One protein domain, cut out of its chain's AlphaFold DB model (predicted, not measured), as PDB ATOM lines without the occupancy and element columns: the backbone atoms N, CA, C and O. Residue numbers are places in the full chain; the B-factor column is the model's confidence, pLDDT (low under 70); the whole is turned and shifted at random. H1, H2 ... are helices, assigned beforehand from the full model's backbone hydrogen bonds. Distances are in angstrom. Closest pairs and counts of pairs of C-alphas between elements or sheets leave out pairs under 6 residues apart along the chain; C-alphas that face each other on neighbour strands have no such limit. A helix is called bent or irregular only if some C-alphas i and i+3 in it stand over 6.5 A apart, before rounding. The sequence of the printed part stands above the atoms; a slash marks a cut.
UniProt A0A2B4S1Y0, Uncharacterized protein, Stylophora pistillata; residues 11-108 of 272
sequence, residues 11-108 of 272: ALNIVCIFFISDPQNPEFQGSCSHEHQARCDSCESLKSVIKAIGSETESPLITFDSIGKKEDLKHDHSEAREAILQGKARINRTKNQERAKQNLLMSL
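Overview. This is residues 11 to 108 of the 272 residues of an uncharacterized protein of Stylophora pistillata (UniProt A0A2B4S1Y0). One long helix, H3, makes the longest axis, and H2 folds back along part of it to form a loose, unequal helical hairpin. The short helix H1 is set crosswise to both, its last residues reaching H2 near its beginning and H3 at residues 91 to 92; the ends of H3, residues 67 to 69 and 101 to 107, stick out. The printed part has 98 residues with three named helices, in the order H1, H2, H3, and no named strand; its class is all helix. It is only just loose, close to extended, with a radius of gyration of the C-alphas of 18.5 A, and its outline is a rod of 64 by 27 by 23 A.

Arrangement. H1, residues 11 to 20, and H2, residues 41 to 56, only just touch, with 3 pairs of C-alphas within 8 A. H2 touches H1 with residues 42 to 43 alone; the closest C-alphas are those of Phe 19 and Cys 43, 6.3 A apart, and the two lines are about perpendicular at 88 degrees. H1 also touches H3, residues 67 to 107, which meets it with residues 91 to 92 alone; the closest C-alphas are those of Ile 20 and Asn 92, 6.3 A apart, and the lines are about perpendicular at 84 degrees. H2 and H3 form a helical hairpin, running opposite ways at a shallow tilt of 17 degrees. They only just touch, with 3 pairs of C-alphas within 8 A, through residues 50 to 54 of H2 and 74 to 81 of H3 alone; the closest C-alphas are those of Gly 54 and His 77, 6.6 A apart. The helix packing is mostly crossed, but only just: one of the three pairs that touch is at a shallow tilt. In H3 every O i to N i+4 pair is within hydrogen-bond range, against 3 of 6 in H1 and 10 of 12 in H2.

Along the chain. H1, residues 11 to 20, begins with C-alpha 11 at (-31.661, 6.492, 40.283) and is 15.1 A long from first to last C-alpha. It is neither bent nor irregular, but only just: C-alphas 15 and 18 are 6.1 A apart. H2, residues 41 to 56, is 21.6 A long and begins with C-alpha 41 at (-46.650, 13.258, 49.436); it too is neither bent nor irregular, but only just, with C-alphas 43 and 46 6.2 A apart. H3, residues 67 to 107, is 60.1 A long and ends with C-alpha 107 at (-27.663, -16.160, 55.508).

Size, cuts and confidence. The two C-alphas farthest apart are those of Asp 65 and Leu 108, at 64.1 A. Residues 63 to 69, of which 67 to 69 belong to H3, stand free, as do residues 101 to 108, of which 101 to 107 belong to H3. The link from H1 to H2, residues 21 to 40, is long; the link from H2 to H3 is short. The printed part has no cut. The mean pLDDT of the printed part is 73.6, and residues 11 to 43 are under 70.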
ATOM      1  N   ALA A  11     -30.319   6.155  40.765       29.84
ATOM      2  CA  ALA A  11     -31.661   6.492  40.283       29.84
ATOM      3  C   ALA A  11     -32.701   5.402  40.617       29.84
ATOM      4  O   ALA A  11     -33.765   5.708  41.161       29.84
ATOM      5  N   LEU A  12     -32.381   4.120  40.381       35.62
ATOM      6  CA  LEU A  12     -33.272   3.010  40.749       35.62
ATOM      7  C   LEU A  12     -33.454   2.864  42.266       35.62
ATOM      8  O   LEU A  12     -34.518   2.426  42.714       35.62
ATOM      9  N   ASN A  13     -32.432   3.156  43.075       38.69
ATOM     10  CA  ASN A  13     -32.532   3.044  44.532       38.69
ATOM     11  C   ASN A  13     -33.362   4.159  45.158       38.69
ATOM     12  O   ASN A  13     -34.234   3.837  45.964       38.69
ATOM     13  N   ILE A  14     -33.189   5.400  44.701       38.75
ATOM     14  CA  ILE A  14     -34.015   6.548  45.090       38.75
ATOM     15  C   ILE A  14     -35.499   6.218  44.880       38.75
ATOM     16  O   ILE A  14     -36.216   6.056  45.861       38.75
ATOM     17  N   VAL A  15     -35.951   6.006  43.636       39.03
ATOM     18  CA  VAL A  15     -37.387   5.907  43.272       39.03
ATOM     19  C   VAL A  15     -38.184   4.882  44.094       39.03
ATOM     20  O   VAL A  15     -39.366   5.087  44.363       39.03
ATOM     21  N   CYS A  16     -37.560   3.776  44.502       43.25
ATOM     22  CA  CYS A  16     -38.276   2.655  45.119       43.25
ATOM     23  C   CYS A  16     -38.316   2.711  46.654       43.25
ATOM     24  O   CYS A  16     -39.209   2.111  47.250       43.25
ATOM     25  N   ILE A  17     -37.390   3.438  47.291       46.25
ATOM     26  CA  ILE A  17     -37.411   3.673  48.744       46.25
ATOM     27  C   ILE A  17     -38.689   4.424  49.135       46.25
ATOM     28  O   ILE A  17     -39.391   3.985  50.037       46.25
ATOM     29  N   PHE A  18     -39.057   5.471  48.387       44.88
ATOM     30  CA  PHE A  18     -40.279   6.258  48.619       44.88
ATOM     31  C   PHE A  18     -41.583   5.459  48.485       44.88
ATOM     32  O   PHE A  18     -42.638   6.000  48.801       44.88
ATOM     33  N   PHE A  19     -41.550   4.233  47.942       42.38
ATOM     34  CA  PHE A  19     -42.745   3.593  47.390       42.38
ATOM     35  C   PHE A  19     -43.058   2.179  47.908       42.38
ATOM     36  O   PHE A  19     -44.189   1.731  47.715       42.38
ATOM     37  N   ILE A  20     -42.099   1.485  48.532       46.75
ATOM     38  CA  ILE A  20     -42.227   0.071  48.958       46.75
ATOM     39  C   ILE A  20     -42.259  -0.084  50.489       46.75
ATOM     40  O   ILE A  20     -42.764  -1.082  50.989       46.75
ATOM     41  N   SER A  21     -41.745   0.905  51.220       50.62
ATOM     42  CA  SER A  21     -41.660   0.944  52.681       50.62
ATOM     43  C   SER A  21     -43.019   0.750  53.369       50.62
ATOM     44  O   SER A  21     -43.830   1.678  53.418       50.62
ATOM     45  N   ASP A  22     -43.237  -0.423  53.955       53.25
ATOM     46  CA  ASP A  22     -44.313  -0.642  54.922       53.25
ATOM     47  C   ASP A  22     -43.817  -0.219  56.322       53.25
ATOM     48  O   ASP A  22     -42.818  -0.770  56.792       53.25
ATOM     49  N   PRO A  23     -44.444   0.765  56.998       55.16
ATOM     50  CA  PRO A  23     -44.058   1.157  58.351       55.16
ATOM     51  C   PRO A  23     -44.517   0.158  59.431       55.16
ATOM     52  O   PRO A  23     -44.069   0.275  60.569       55.16
ATOM     53  N   GLN A  24     -45.393  -0.802  59.110       54.31
ATOM     54  CA  GLN A  24     -45.877  -1.831  60.040       54.31
ATOM     55  C   GLN A  24     -45.163  -3.182  59.881       54.31
ATOM     56  O   GLN A  24     -45.255  -4.015  60.782       54.31
ATOM     57  N   ASN A  25     -44.429  -3.408  58.783       59.50
ATOM     58  CA  ASN A  25     -43.664  -4.637  58.569       59.50
ATOM     59  C   ASN A  25     -42.148  -4.360  58.439       59.50
ATOM     60  O   ASN A  25     -41.710  -3.835  57.408       59.50
ATOM     61  N   PRO A  26     -41.316  -4.761  59.424       60.69
ATOM     62  CA  PRO A  26     -39.878  -4.480  59.415       60.69
ATOM     63  C   PRO A  26     -39.117  -5.168  58.268       60.69
ATOM     64  O   PRO A  26     -38.079  -4.659  57.847       60.69
ATOM     65  N   GLU A  27     -39.625  -6.268  57.698       55.47
ATOM     66  CA  GLU A  27     -38.995  -6.927  56.540       55.47
ATOM     67  C   GLU A  27     -39.165  -6.131  55.239       55.47
ATOM     68  O   GLU A  27     -38.341  -6.252  54.325       55.47
ATOM     69  N   PHE A  28     -40.202  -5.289  55.152       55.28
ATOM     70  CA  PHE A  28     -40.516  -4.454  53.983       55.28
ATOM     71  C   PHE A  28     -40.226  -2.963  54.199       55.28
ATOM     72  O   PHE A  28     -40.236  -2.192  53.239       55.28
ATOM     73  N   GLN A  29     -39.880  -2.555  55.421       58.66
ATOM     74  CA  GLN A  29     -39.458  -1.191  55.731       58.66
ATOM     75  C   GLN A  29     -38.223  -0.774  54.901       58.66
ATOM     76  O   GLN A  29     -37.381  -1.591  54.503       58.66
ATOM     77  N   GLY A  30     -38.105   0.520  54.606       60.25
ATOM     78  CA  GLY A  30     -36.969   1.106  53.896       60.25
ATOM     79  C   GLY A  30     -36.555   2.418  54.547       60.25
ATOM     80  O   GLY A  30     -37.407   3.169  55.008       60.25
ATOM     81  N   SER A  31     -35.253   2.692  54.598       58.97
ATOM     82  CA  SER A  31     -34.723   3.951  55.116       58.97
ATOM     83  C   SER A  31     -34.829   5.054  54.062       58.97
ATOM     84  O   SER A  31     -34.282   4.940  52.966       58.97
ATOM     85  N   CYS A  32     -35.524   6.136  54.401       62.69
ATOM     86  CA  CYS A  32     -35.658   7.331  53.573       62.69
ATOM     87  C   CYS A  32     -35.327   8.594  54.395       62.69
ATOM     88  O   CYS A  32     -35.056   8.516  55.591       62.69
ATOM     89  N   SER A  33     -35.352   9.763  53.752       60.75
ATOM     90  CA  SER A  33     -35.088  11.066  54.380       60.75
ATOM     91  C   SER A  33     -36.355  11.876  54.715       60.75
ATOM     92  O   SER A  33     -36.298  13.104  54.726       60.75
ATOM     93  N   HIS A  34     -37.507  11.227  54.903       63.94
ATOM     94  CA  HIS A  34     -38.778  11.865  55.278       63.94
ATOM     95  C   HIS A  34     -39.590  10.962  56.222       63.94
ATOM     96  O   HIS A  34     -39.218   9.820  56.478       63.94
ATOM     97  N   GLU A  35     -40.694  11.467  56.770       57.31
ATOM     98  CA  GLU A  35     -41.521  10.700  57.704       57.31
ATOM     99  C   GLU A  35     -42.583   9.871  56.962       57.31
ATOM    100  O   GLU A  35     -43.395  10.406  56.205       57.31
ATOM    101  N   HIS A  36     -42.600   8.554  57.185       57.69
ATOM    102  CA  HIS A  36     -43.605   7.647  56.622       57.69
ATOM    103  C   HIS A  36     -44.887   7.627  57.466       57.69
ATOM    104  O   HIS A  36     -45.223   6.627  58.103       57.69
ATOM    105  N   GLN A  37     -45.619   8.741  57.456       57.91
ATOM    106  CA  GLN A  37     -46.991   8.788  57.965       57.91
ATOM    107  C   GLN A  37     -47.948   8.002  57.043       57.91
ATOM    108  O   GLN A  37     -47.574   7.541  55.963       57.91
ATOM    109  N   ALA A  38     -49.222   7.867  57.436       58.25
ATOM    110  CA  ALA A  38     -50.243   7.125  56.673       58.25
ATOM    111  C   ALA A  38     -50.539   7.688  55.259       58.25
ATOM    112  O   ALA A  38     -51.293   7.087  54.490       58.25
ATOM    113  N   ARG A  39     -49.947   8.836  54.907       57.03
ATOM    114  CA  ARG A  39     -49.811   9.369  53.548       57.03
ATOM    115  C   ARG A  39     -48.371   9.846  53.360       57.03
ATOM    116  O   ARG A  39     -47.767  10.362  54.292       57.03
ATOM    117  N   CYS A  40     -47.849   9.693  52.147       69.69
ATOM    118  CA  CYS A  40     -46.534  10.184  51.737       69.69
ATOM    119  C   CYS A  40     -46.725  11.038  50.480       69.69
ATOM    120  O   CYS A  40     -47.227  10.538  49.471       69.69
ATOM    121  N   ASP A  41     -46.331  12.310  50.514       65.69
ATOM    122  CA  ASP A  41     -46.650  13.258  49.436       65.69
ATOM    123  C   ASP A  41     -46.008  12.872  48.096       65.69
ATOM    124  O   ASP A  41     -46.633  13.007  47.045       65.69
ATOM    125  N   SER A  42     -44.808  12.282  48.114       64.31
ATOM    126  CA  SER A  42     -44.160  11.727  46.913       64.31
ATOM    127  C   SER A  42     -44.832  10.449  46.380       64.31
ATOM    128  O   SER A  42     -44.617  10.082  45.226       64.31
ATOM    129  N   CYS A  43     -45.648   9.766  47.190       65.12
ATOM    130  CA  CYS A  43     -46.507   8.659  46.756       65.12
ATOM    131  C   CYS A  43     -47.869   9.141  46.238       65.12
ATOM    132  O   CYS A  43     -48.405   8.547  45.298       65.12
ATOM    133  N   GLU A  44     -48.442  10.179  46.851       72.56
ATOM    134  CA  GLU A  44     -49.730  10.747  46.441       72.56
ATOM    135  C   GLU A  44     -49.605  11.641  45.198       72.56
ATOM    136  O   GLU A  44     -50.545  11.682  44.406       72.56
ATOM    137  N   SER A  45     -48.455  12.286  44.960       80.06
ATOM    138  CA  SER A  45     -48.231  13.164  43.800       80.06
ATOM    139  C   SER A  45     -48.441  12.459  42.455       80.06
ATOM    140  O   SER A  45     -49.085  13.006  41.564       80.06
ATOM    141  N   LEU A  46     -47.990  11.208  42.307       81.75
ATOM    142  CA  LEU A  46     -48.259  10.424  41.098       81.75
ATOM    143  C   LEU A  46     -49.762  10.149  40.928       81.75
ATOM    144  O   LEU A  46     -50.279  10.206  39.814       81.75
ATOM    145  N   LYS A  47     -50.487   9.887  42.026       82.25
ATOM    146  CA  LYS A  47     -51.940   9.658  41.980       82.25
ATOM    147  C   LYS A  47     -52.701  10.942  41.652       82.25
ATOM    148  O   LYS A  47     -53.670  10.881  40.899       82.25
ATOM    149  N   SER A  48     -52.282  12.087  42.197       86.38
ATOM    150  CA  SER A  48     -52.921  13.378  41.932       86.38
ATOM    151  C   SER A  48     -52.652  13.861  40.508       86.38
ATOM    152  O   SER A  48     -53.592  14.315  39.870       86.38
ATOM    153  N   VAL A  49     -51.443  13.668  39.965       90.06
ATOM    154  CA  VAL A  49     -51.126  13.956  38.553       90.06
ATOM    155  C   VAL A  49     -51.936  13.069  37.606       90.06
ATOM    156  O   VAL A  49     -52.577  13.590  36.697       90.06
ATOM    157  N   ILE A  50     -51.993  11.751  37.842       89.88
ATOM    158  CA  ILE A  50     -52.842  10.845  37.049       89.88
ATOM    159  C   ILE A  50     -54.310  11.291  37.116       89.88
ATOM    160  O   ILE A  50     -54.965  11.389  36.081       89.88
ATOM    161  N   LYS A  51     -54.824  11.617  38.310       90.38
ATOM    162  CA  LYS A  51     -56.203  12.098  38.472       90.38
ATOM    163  C   LYS A  51     -56.441  13.437  37.765       90.38
ATOM    164  O   LYS A  51     -57.499  13.595  37.173       90.38
ATOM    165  N   ALA A  52     -55.487  14.368  37.806       91.69
ATOM    166  CA  ALA A  52     -55.595  15.677  37.162       91.69
ATOM    167  C   ALA A  52     -55.678  15.550  35.633       91.69
ATOM    168  O   ALA A  52     -56.565  16.140  35.020       91.69
ATOM    169  N   ILE A  53     -54.827  14.707  35.035       90.75
ATOM    170  CA  ILE A  53     -54.902  14.362  33.606       90.75
ATOM    171  C   ILE A  53     -56.270  13.739  33.289       90.75
ATOM    172  O   ILE A  53     -56.912  14.135  32.321       90.75
ATOM    173  N   GLY A  54     -56.746  12.816  34.132       88.94
ATOM    174  CA  GLY A  54     -58.052  12.170  33.969       88.94
ATOM    175  C   GLY A  54     -59.249  13.116  34.094       88.94
ATOM    176  O   GLY A  54     -60.242  12.910  33.413       88.94
ATOM    177  N   SER A  55     -59.171  14.171  34.911       88.88
ATOM    178  CA  SER A  55     -60.202  15.219  34.934       88.88
ATOM    179  C   SER A  55     -60.123  16.155  33.727       88.88
ATOM    180  O   SER A  55     -61.157  16.629  33.262       88.88
ATOM    181  N   GLU A  56     -58.928  16.399  33.179       88.56
ATOM    182  CA  GLU A  56     -58.780  17.282  32.019       88.56
ATOM    183  C   GLU A  56     -59.288  16.625  30.722       88.56
ATOM    184  O   GLU A  56     -59.868  17.309  29.886       88.56
ATOM    185  N   THR A  57     -59.211  15.295  30.568       83.62
ATOM    186  CA  THR A  57     -59.859  14.604  29.427       83.62
ATOM    187  C   THR A  57     -61.394  14.643  29.486       83.62
ATOM    188  O   THR A  57     -62.064  14.466  28.464       83.62
ATOM    189  N   GLU A  58     -61.983  14.920  30.654       81.94
ATOM    190  CA  GLU A  58     -63.426  15.150  30.799       81.94
ATOM    191  C   GLU A  58     -63.824  16.624  30.617       81.94
ATOM    192  O   GLU A  58     -64.969  16.887  30.233       81.94
ATOM    193  N   SER A  59     -62.872  17.549  30.792       84.31
ATOM    194  CA  SER A  59     -63.020  19.009  30.750       84.31
ATOM    195  C   SER A  59     -63.892  19.525  29.594       84.31
ATOM    196  O   SER A  59     -63.749  19.068  28.453       84.31
ATOM    197  N   PRO A  60     -64.779  20.511  29.842       77.88
ATOM    198  CA  PRO A  60     -65.540  21.180  28.789       77.88
ATOM    199  C   PRO A  60     -64.680  22.144  27.955       77.88
ATOM    200  O   PRO A  60     -65.161  22.649  26.945       77.88
ATOM    201  N   LEU A  61     -63.430  22.408  28.360       77.50
ATOM    202  CA  LEU A  61     -62.492  23.257  27.619       77.50
ATOM    203  C   LEU A  61     -61.842  22.528  26.432       77.50
ATOM    204  O   LEU A  61     -61.383  23.187  25.501       77.50
ATOM    205  N   ILE A  62     -61.822  21.188  26.431       77.12
ATOM    206  CA  ILE A  62     -61.329  20.401  25.294       77.12
ATOM    207  C   ILE A  62     -62.492  20.082  24.349       77.12
ATOM    208  O   ILE A  62     -63.332  19.219  24.621       77.12
ATOM    209  N   THR A  63     -62.517  20.769  23.210       77.38
ATOM    210  CA  THR A  63     -63.402  20.471  22.078       77.38
ATOM    211  C   THR A  63     -62.832  19.334  21.231       77.38
ATOM    212  O   THR A  63     -61.671  19.388  20.831       77.38
ATOM    213  N   PHE A  64     -63.660  18.340  20.909       77.50
ATOM    214  CA  PHE A  64     -63.305  17.203  20.054       77.50
ATOM    215  C   PHE A  64     -64.155  17.220  18.781       77.50
ATOM    216  O   PHE A  64     -65.360  17.453  18.859       77.50
ATOM    217  N   ASP A  65     -63.560  16.901  17.627       79.19
ATOM    218  CA  ASP A  65     -64.281  16.855  16.339       79.19
ATOM    219  C   ASP A  65     -65.353  15.749  16.281       79.19
ATOM    220  O   ASP A  65     -66.241  15.776  15.432       79.19
ATOM    221  N   SER A  66     -65.250  14.739  17.150       81.94
ATOM    222  CA  SER A  66     -66.222  13.653  17.271       81.94
ATOM    223  C   SER A  66     -66.281  13.110  18.699       81.94
ATOM    224  O   SER A  66     -65.320  13.213  19.464       81.94
ATOM    225  N   ILE A  67     -67.413  12.488  19.045       81.00
ATOM    226  CA  ILE A  67     -67.603  11.808  20.336       81.00
ATOM    227  C   ILE A  67     -66.616  10.638  20.472       81.00
ATOM    228  O   ILE A  67     -65.985  10.514  21.517       81.00
ATOM    229  N   GLY A  68     -66.396   9.872  19.394       83.69
ATOM    230  CA  GLY A  68     -65.437   8.761  19.361       83.69
ATOM    231  C   GLY A  68     -64.041   9.172  19.835       83.69
ATOM    232  O   GLY A  68     -63.545   8.593  20.788       83.69
ATOM    233  N   LYS A  69     -63.480  10.280  19.321       82.94
ATOM    234  CA  LYS A  69     -62.169  10.794  19.779       82.94
ATOM    235  C   LYS A  69     -62.112  11.091  21.288       82.94
ATOM    236  O   LYS A  69     -61.034  11.024  21.877       82.94
ATOM    237  N   LYS A  70     -63.240  11.450  21.917       82.62
ATOM    238  CA  LYS A  70     -63.326  11.670  23.374       82.62
ATOM    239  C   LYS A  70     -63.453  10.351  24.145       82.62
ATOM    240  O   LYS A  70     -62.955  10.261  25.262       82.62
ATOM    241  N   GLU A  71     -64.094   9.338  23.570       85.88
ATOM    242  CA  GLU A  71     -64.183   7.988  24.144       85.88
ATOM    243  C   GLU A  71     -62.848   7.236  24.028       85.88
ATOM    244  O   GLU A  71     -62.388   6.680  25.026       85.88
ATOM    245  N   ASP A  72     -62.174   7.333  22.878       87.44
ATOM    246  CA  ASP A  72     -60.820   6.819  22.635       87.44
ATOM    247  C   ASP A  72     -59.833   7.395  23.665       87.44
ATOM    248  O   ASP A  72     -59.195   6.649  24.405       87.44
ATOM    249  N   LEU A  73     -59.789   8.725  23.836       87.50
ATOM    250  CA  LEU A  73     -58.889   9.367  24.806       87.50
ATOM    251  C   LEU A  73     -59.187   8.969  26.268       87.50
ATOM    252  O   LEU A  73     -58.279   8.934  27.104       87.50
ATOM    253  N   LYS A  74     -60.447   8.652  26.604       86.25
ATOM    254  CA  LYS A  74     -60.798   8.089  27.920       86.25
ATOM    255  C   LYS A  74     -60.318   6.646  28.072       86.25
ATOM    256  O   LYS A  74     -59.895   6.274  29.169       86.25
ATOM    257  N   HIS A  75     -60.371   5.850  27.004       88.81
ATOM    258  CA  HIS A  75     -59.828   4.495  26.985       88.81
ATOM    259  C   HIS A  75     -58.307   4.519  27.180       88.81
ATOM    260  O   HIS A  75     -57.823   3.935  28.150       88.81
ATOM    261  N   ASP A  76     -57.595   5.306  26.368       90.31
ATOM    262  CA  ASP A  76     -56.147   5.526  26.452       90.31
ATOM    263  C   ASP A  76     -55.724   5.988  27.853       90.31
ATOM    264  O   ASP A  76     -54.772   5.463  28.431       90.31
ATOM    265  N   HIS A  77     -56.450   6.945  28.448       91.94
ATOM    266  CA  HIS A  77     -56.177   7.392  29.814       91.94
ATOM    267  C   HIS A  77     -56.328   6.254  30.837       91.94
ATOM    268  O   HIS A  77     -55.492   6.109  31.733       91.94
ATOM    269  N   SER A  78     -57.384   5.446  30.715       89.31
ATOM    270  CA  SER A  78     -57.653   4.320  31.613       89.31
ATOM    271  C   SER A  78     -56.597   3.217  31.481       89.31
ATOM    272  O   SER A  78     -56.107   2.721  32.501       89.31
ATOM    273  N   GLU A  79     -56.201   2.867  30.254       93.12
ATOM    274  CA  GLU A  79     -55.143   1.888  29.992       93.12
ATOM    275  C   GLU A  79     -53.782   2.404  30.473       93.12
ATOM    276  O   GLU A  79     -53.113   1.718  31.244       93.12
ATOM    277  N   ALA A  80     -53.393   3.633  30.119       90.94
ATOM    278  CA  ALA A  80     -52.124   4.224  30.546       90.94
ATOM    279  C   ALA A  80     -52.021   4.321  32.077       90.94
ATOM    280  O   ALA A  80     -50.988   3.976  32.656       90.94
ATOM    281  N   ARG A  81     -53.105   4.725  32.757       90.12
ATOM    282  CA  ARG A  81     -53.205   4.711  34.224       90.12
ATOM    283  C   ARG A  81     -52.932   3.316  34.786       90.12
ATOM    284  O   ARG A  81     -52.152   3.183  35.730       90.12
ATOM    285  N   GLU A  82     -53.583   2.292  34.245       87.75
ATOM    286  CA  GLU A  82     -53.439   0.918  34.723       87.75
ATOM    287  C   GLU A  82     -52.035   0.361  34.422       87.75
ATOM    288  O   GLU A  82     -51.390  -0.193  35.311       87.75
ATOM    289  N   ALA A  83     -51.490   0.616  33.231       86.69
ATOM    290  CA  ALA A  83     -50.129   0.250  32.847       86.69
ATOM    291  C   ALA A  83     -49.061   0.897  33.754       86.69
ATOM    292  O   ALA A  83     -48.086   0.237  34.125       86.69
ATOM    293  N   ILE A  84     -49.253   2.153  34.182       85.81
ATOM    294  CA  ILE A  84     -48.378   2.823  35.161       85.81
ATOM    295  C   ILE A  84     -48.456   2.131  36.532       85.81
ATOM    296  O   ILE A  84     -47.419   1.847  37.142       85.81
ATOM    297  N   LEU A  85     -49.663   1.810  37.013       82.00
ATOM    298  CA  LEU A  85     -49.864   1.129  38.300       82.00
ATOM    299  C   LEU A  85     -49.284  -0.296  38.293       82.00
ATOM    300  O   LEU A  85     -48.561  -0.671  39.223       82.00
ATOM    301  N   GLN A  86     -49.506  -1.065  37.225       80.88
ATOM    302  CA  GLN A  86     -48.908  -2.389  37.030       80.88
ATOM    303  C   GLN A  86     -47.387  -2.315  36.861       80.88
ATOM    304  O   GLN A  86     -46.663  -3.149  37.415       80.88
ATOM    305  N   GLY A  87     -46.883  -1.294  36.162       81.31
ATOM    306  CA  GLY A  87     -45.459  -1.000  36.027       81.31
ATOM    307  C   GLY A  87     -44.789  -0.783  37.384       81.31
ATOM    308  O   GLY A  87     -43.768  -1.416  37.667       81.31
ATOM    309  N   LYS A  88     -45.409   0.015  38.261       78.12
ATOM    310  CA  LYS A  88     -44.970   0.219  39.649       78.12
ATOM    311  C   LYS A  88     -45.044  -1.076  40.465       78.12
ATOM    312  O   LYS A  88     -44.055  -1.474  41.073       78.12
ATOM    313  N   ALA A  89     -46.160  -1.807  40.407       77.56
ATOM    314  CA  ALA A  89     -46.311  -3.090  41.102       77.56
ATOM    315  C   ALA A  89     -45.302  -4.161  40.630       77.56
ATOM    316  O   ALA A  89     -44.882  -5.018  41.410       77.56
ATOM    317  N   ARG A  90     -44.886  -4.136  39.358       76.12
ATOM    318  CA  ARG A  90     -43.785  -4.954  38.823       76.12
ATOM    319  C   ARG A  90     -42.443  -4.555  39.444       76.12
ATOM    320  O   ARG A  90     -41.784  -5.428  39.994       76.12
ATOM    321  N   ILE A  91     -42.085  -3.267  39.429       79.06
ATOM    322  CA  ILE A  91     -40.841  -2.756  40.044       79.06
ATOM    323  C   ILE A  91     -40.760  -3.144  41.529       79.06
ATOM    324  O   ILE A  91     -39.725  -3.634  41.984       79.06
ATOM    325  N   ASN A  92     -41.870  -3.011  42.264       72.69
ATOM    326  CA  ASN A  92     -41.956  -3.399  43.671       72.69
ATOM    327  C   ASN A  92     -41.660  -4.894  43.875       72.69
ATOM    328  O   ASN A  92     -40.852  -5.252  44.733       72.69
ATOM    329  N   ARG A  93     -42.273  -5.769  43.062       79.00
ATOM    330  CA  ARG A  93     -42.044  -7.224  43.115       79.00
ATOM    331  C   ARG A  93     -40.589  -7.579  42.815       79.00
ATOM    332  O   ARG A  93     -39.994  -8.299  43.609       79.00
ATOM    333  N   THR A  94     -39.996  -7.008  41.764       78.00
ATOM    334  CA  THR A  94     -38.577  -7.217  41.422       78.00
ATOM    335  C   THR A  94     -37.646  -6.821  42.572       78.00
ATOM    336  O   THR A  94     -36.727  -7.566  42.904       78.00
ATOM    337  N   LYS A  95     -37.896  -5.681  43.231       77.31
ATOM    338  CA  LYS A  95     -37.095  -5.241  44.387       77.31
ATOM    339  C   LYS A  95     -37.278  -6.117  45.623       77.31
ATOM    340  O   LYS A  95     -36.294  -6.371  46.311       77.31
ATOM    341  N   ASN A  96     -38.493  -6.590  45.899       78.75
ATOM    342  CA  ASN A  96     -38.728  -7.493  47.026       78.75
ATOM    343  C   ASN A  96     -38.078  -8.869  46.792       78.75
ATOM    344  O   ASN A  96     -37.459  -9.422  47.694       78.75
ATOM    345  N   GLN A  97     -38.147  -9.381  45.559       77.50
ATOM    346  CA  GLN A  97     -37.463 -10.609  45.144       77.50
ATOM    347  C   GLN A  97     -35.939 -10.485  45.279       77.50
ATOM    348  O   GLN A  97     -35.311 -11.381  45.840       77.50
ATOM    349  N   GLU A  98     -35.341  -9.373  44.838       85.12
ATOM    350  CA  GLU A  98     -33.899  -9.163  45.006       85.12
ATOM    351  C   GLU A  98     -33.517  -8.974  46.485       85.12
ATOM    352  O   GLU A  98     -32.534  -9.564  46.914       85.12
ATOM    353  N   ARG A  99     -34.309  -8.258  47.307       79.56
ATOM    354  CA  ARG A  99     -34.083  -8.181  48.769       79.56
ATOM    355  C   ARG A  99     -34.101  -9.574  49.406       79.56
ATOM    356  O   ARG A  99     -33.167  -9.917  50.122       79.56
ATOM    357  N   ALA A 100     -35.116 -10.390  49.118       78.56
ATOM    358  CA  ALA A 100     -35.223 -11.749  49.650       78.56
ATOM    359  C   ALA A 100     -34.038 -12.634  49.218       78.56
ATOM    360  O   ALA A 100     -33.449 -13.327  50.045       78.56
ATOM    361  N   LYS A 101     -33.628 -12.556  47.946       84.44
ATOM    362  CA  LYS A 101     -32.443 -13.245  47.412       84.44
ATOM    363  C   LYS A 101     -31.148 -12.800  48.100       84.44
ATOM    364  O   LYS A 101     -30.352 -13.652  48.477       84.44
ATOM    365  N   GLN A 102     -30.938 -11.498  48.294       86.81
ATOM    366  CA  GLN A 102     -29.759 -10.975  48.993       86.81
ATOM    367  C   GLN A 102     -29.739 -11.415  50.464       86.81
ATOM    368  O   GLN A 102     -28.704 -11.869  50.943       86.81
ATOM    369  N   ASN A 103     -30.884 -11.389  51.157       86.06
ATOM    370  CA  ASN A 103     -31.003 -11.908  52.522       86.06
ATOM    371  C   ASN A 103     -30.632 -13.402  52.592       86.06
ATOM    372  O   ASN A 103     -29.837 -13.790  53.447       86.06
ATOM    373  N   LEU A 104     -31.136 -14.223  51.659       85.56
ATOM    374  CA  LEU A 104     -30.792 -15.647  51.564       85.56
ATOM    375  C   LEU A 104     -29.285 -15.860  51.349       85.56
ATOM    376  O   LEU A 104     -28.677 -16.632  52.087       85.56
ATOM    377  N   LEU A 105     -28.666 -15.138  50.407       87.62
ATOM    378  CA  LEU A 105     -27.222 -15.210  50.137       87.62
ATOM    379  C   LEU A 105     -26.371 -14.785  51.347       87.62
ATOM    380  O   LEU A 105     -25.352 -15.415  51.639       87.62
ATOM    381  N   MET A 106     -26.797 -13.758  52.086       87.12
ATOM    382  CA  MET A 106     -26.144 -13.343  53.332       87.12
ATOM    383  C   MET A 106     -26.269 -14.410  54.429       87.12
ATOM    384  O   MET A 106     -25.298 -14.653  55.138       87.12
ATOM    385  N   SER A 107     -27.422 -15.081  54.534       85.88
ATOM    386  CA  SER A 107     -27.663 -16.160  55.508       85.88
ATOM    387  C   SER A 107     -27.066 -17.525  55.133       85.88
ATOM    388  O   SER A 107     -27.057 -18.430  55.964       85.88
ATOM    389  N   LEU A 108     -26.588 -17.695  53.895       87.00
ATOM    390  CA  LEU A 108     -26.120 -18.978  53.371       87.00
ATOM    391  C   LEU A 108     -24.882 -19.465  54.142       87.00
ATOM    392  O   LEU A 108     -23.853 -18.789  54.154       87.00
TER     393      LEU A 108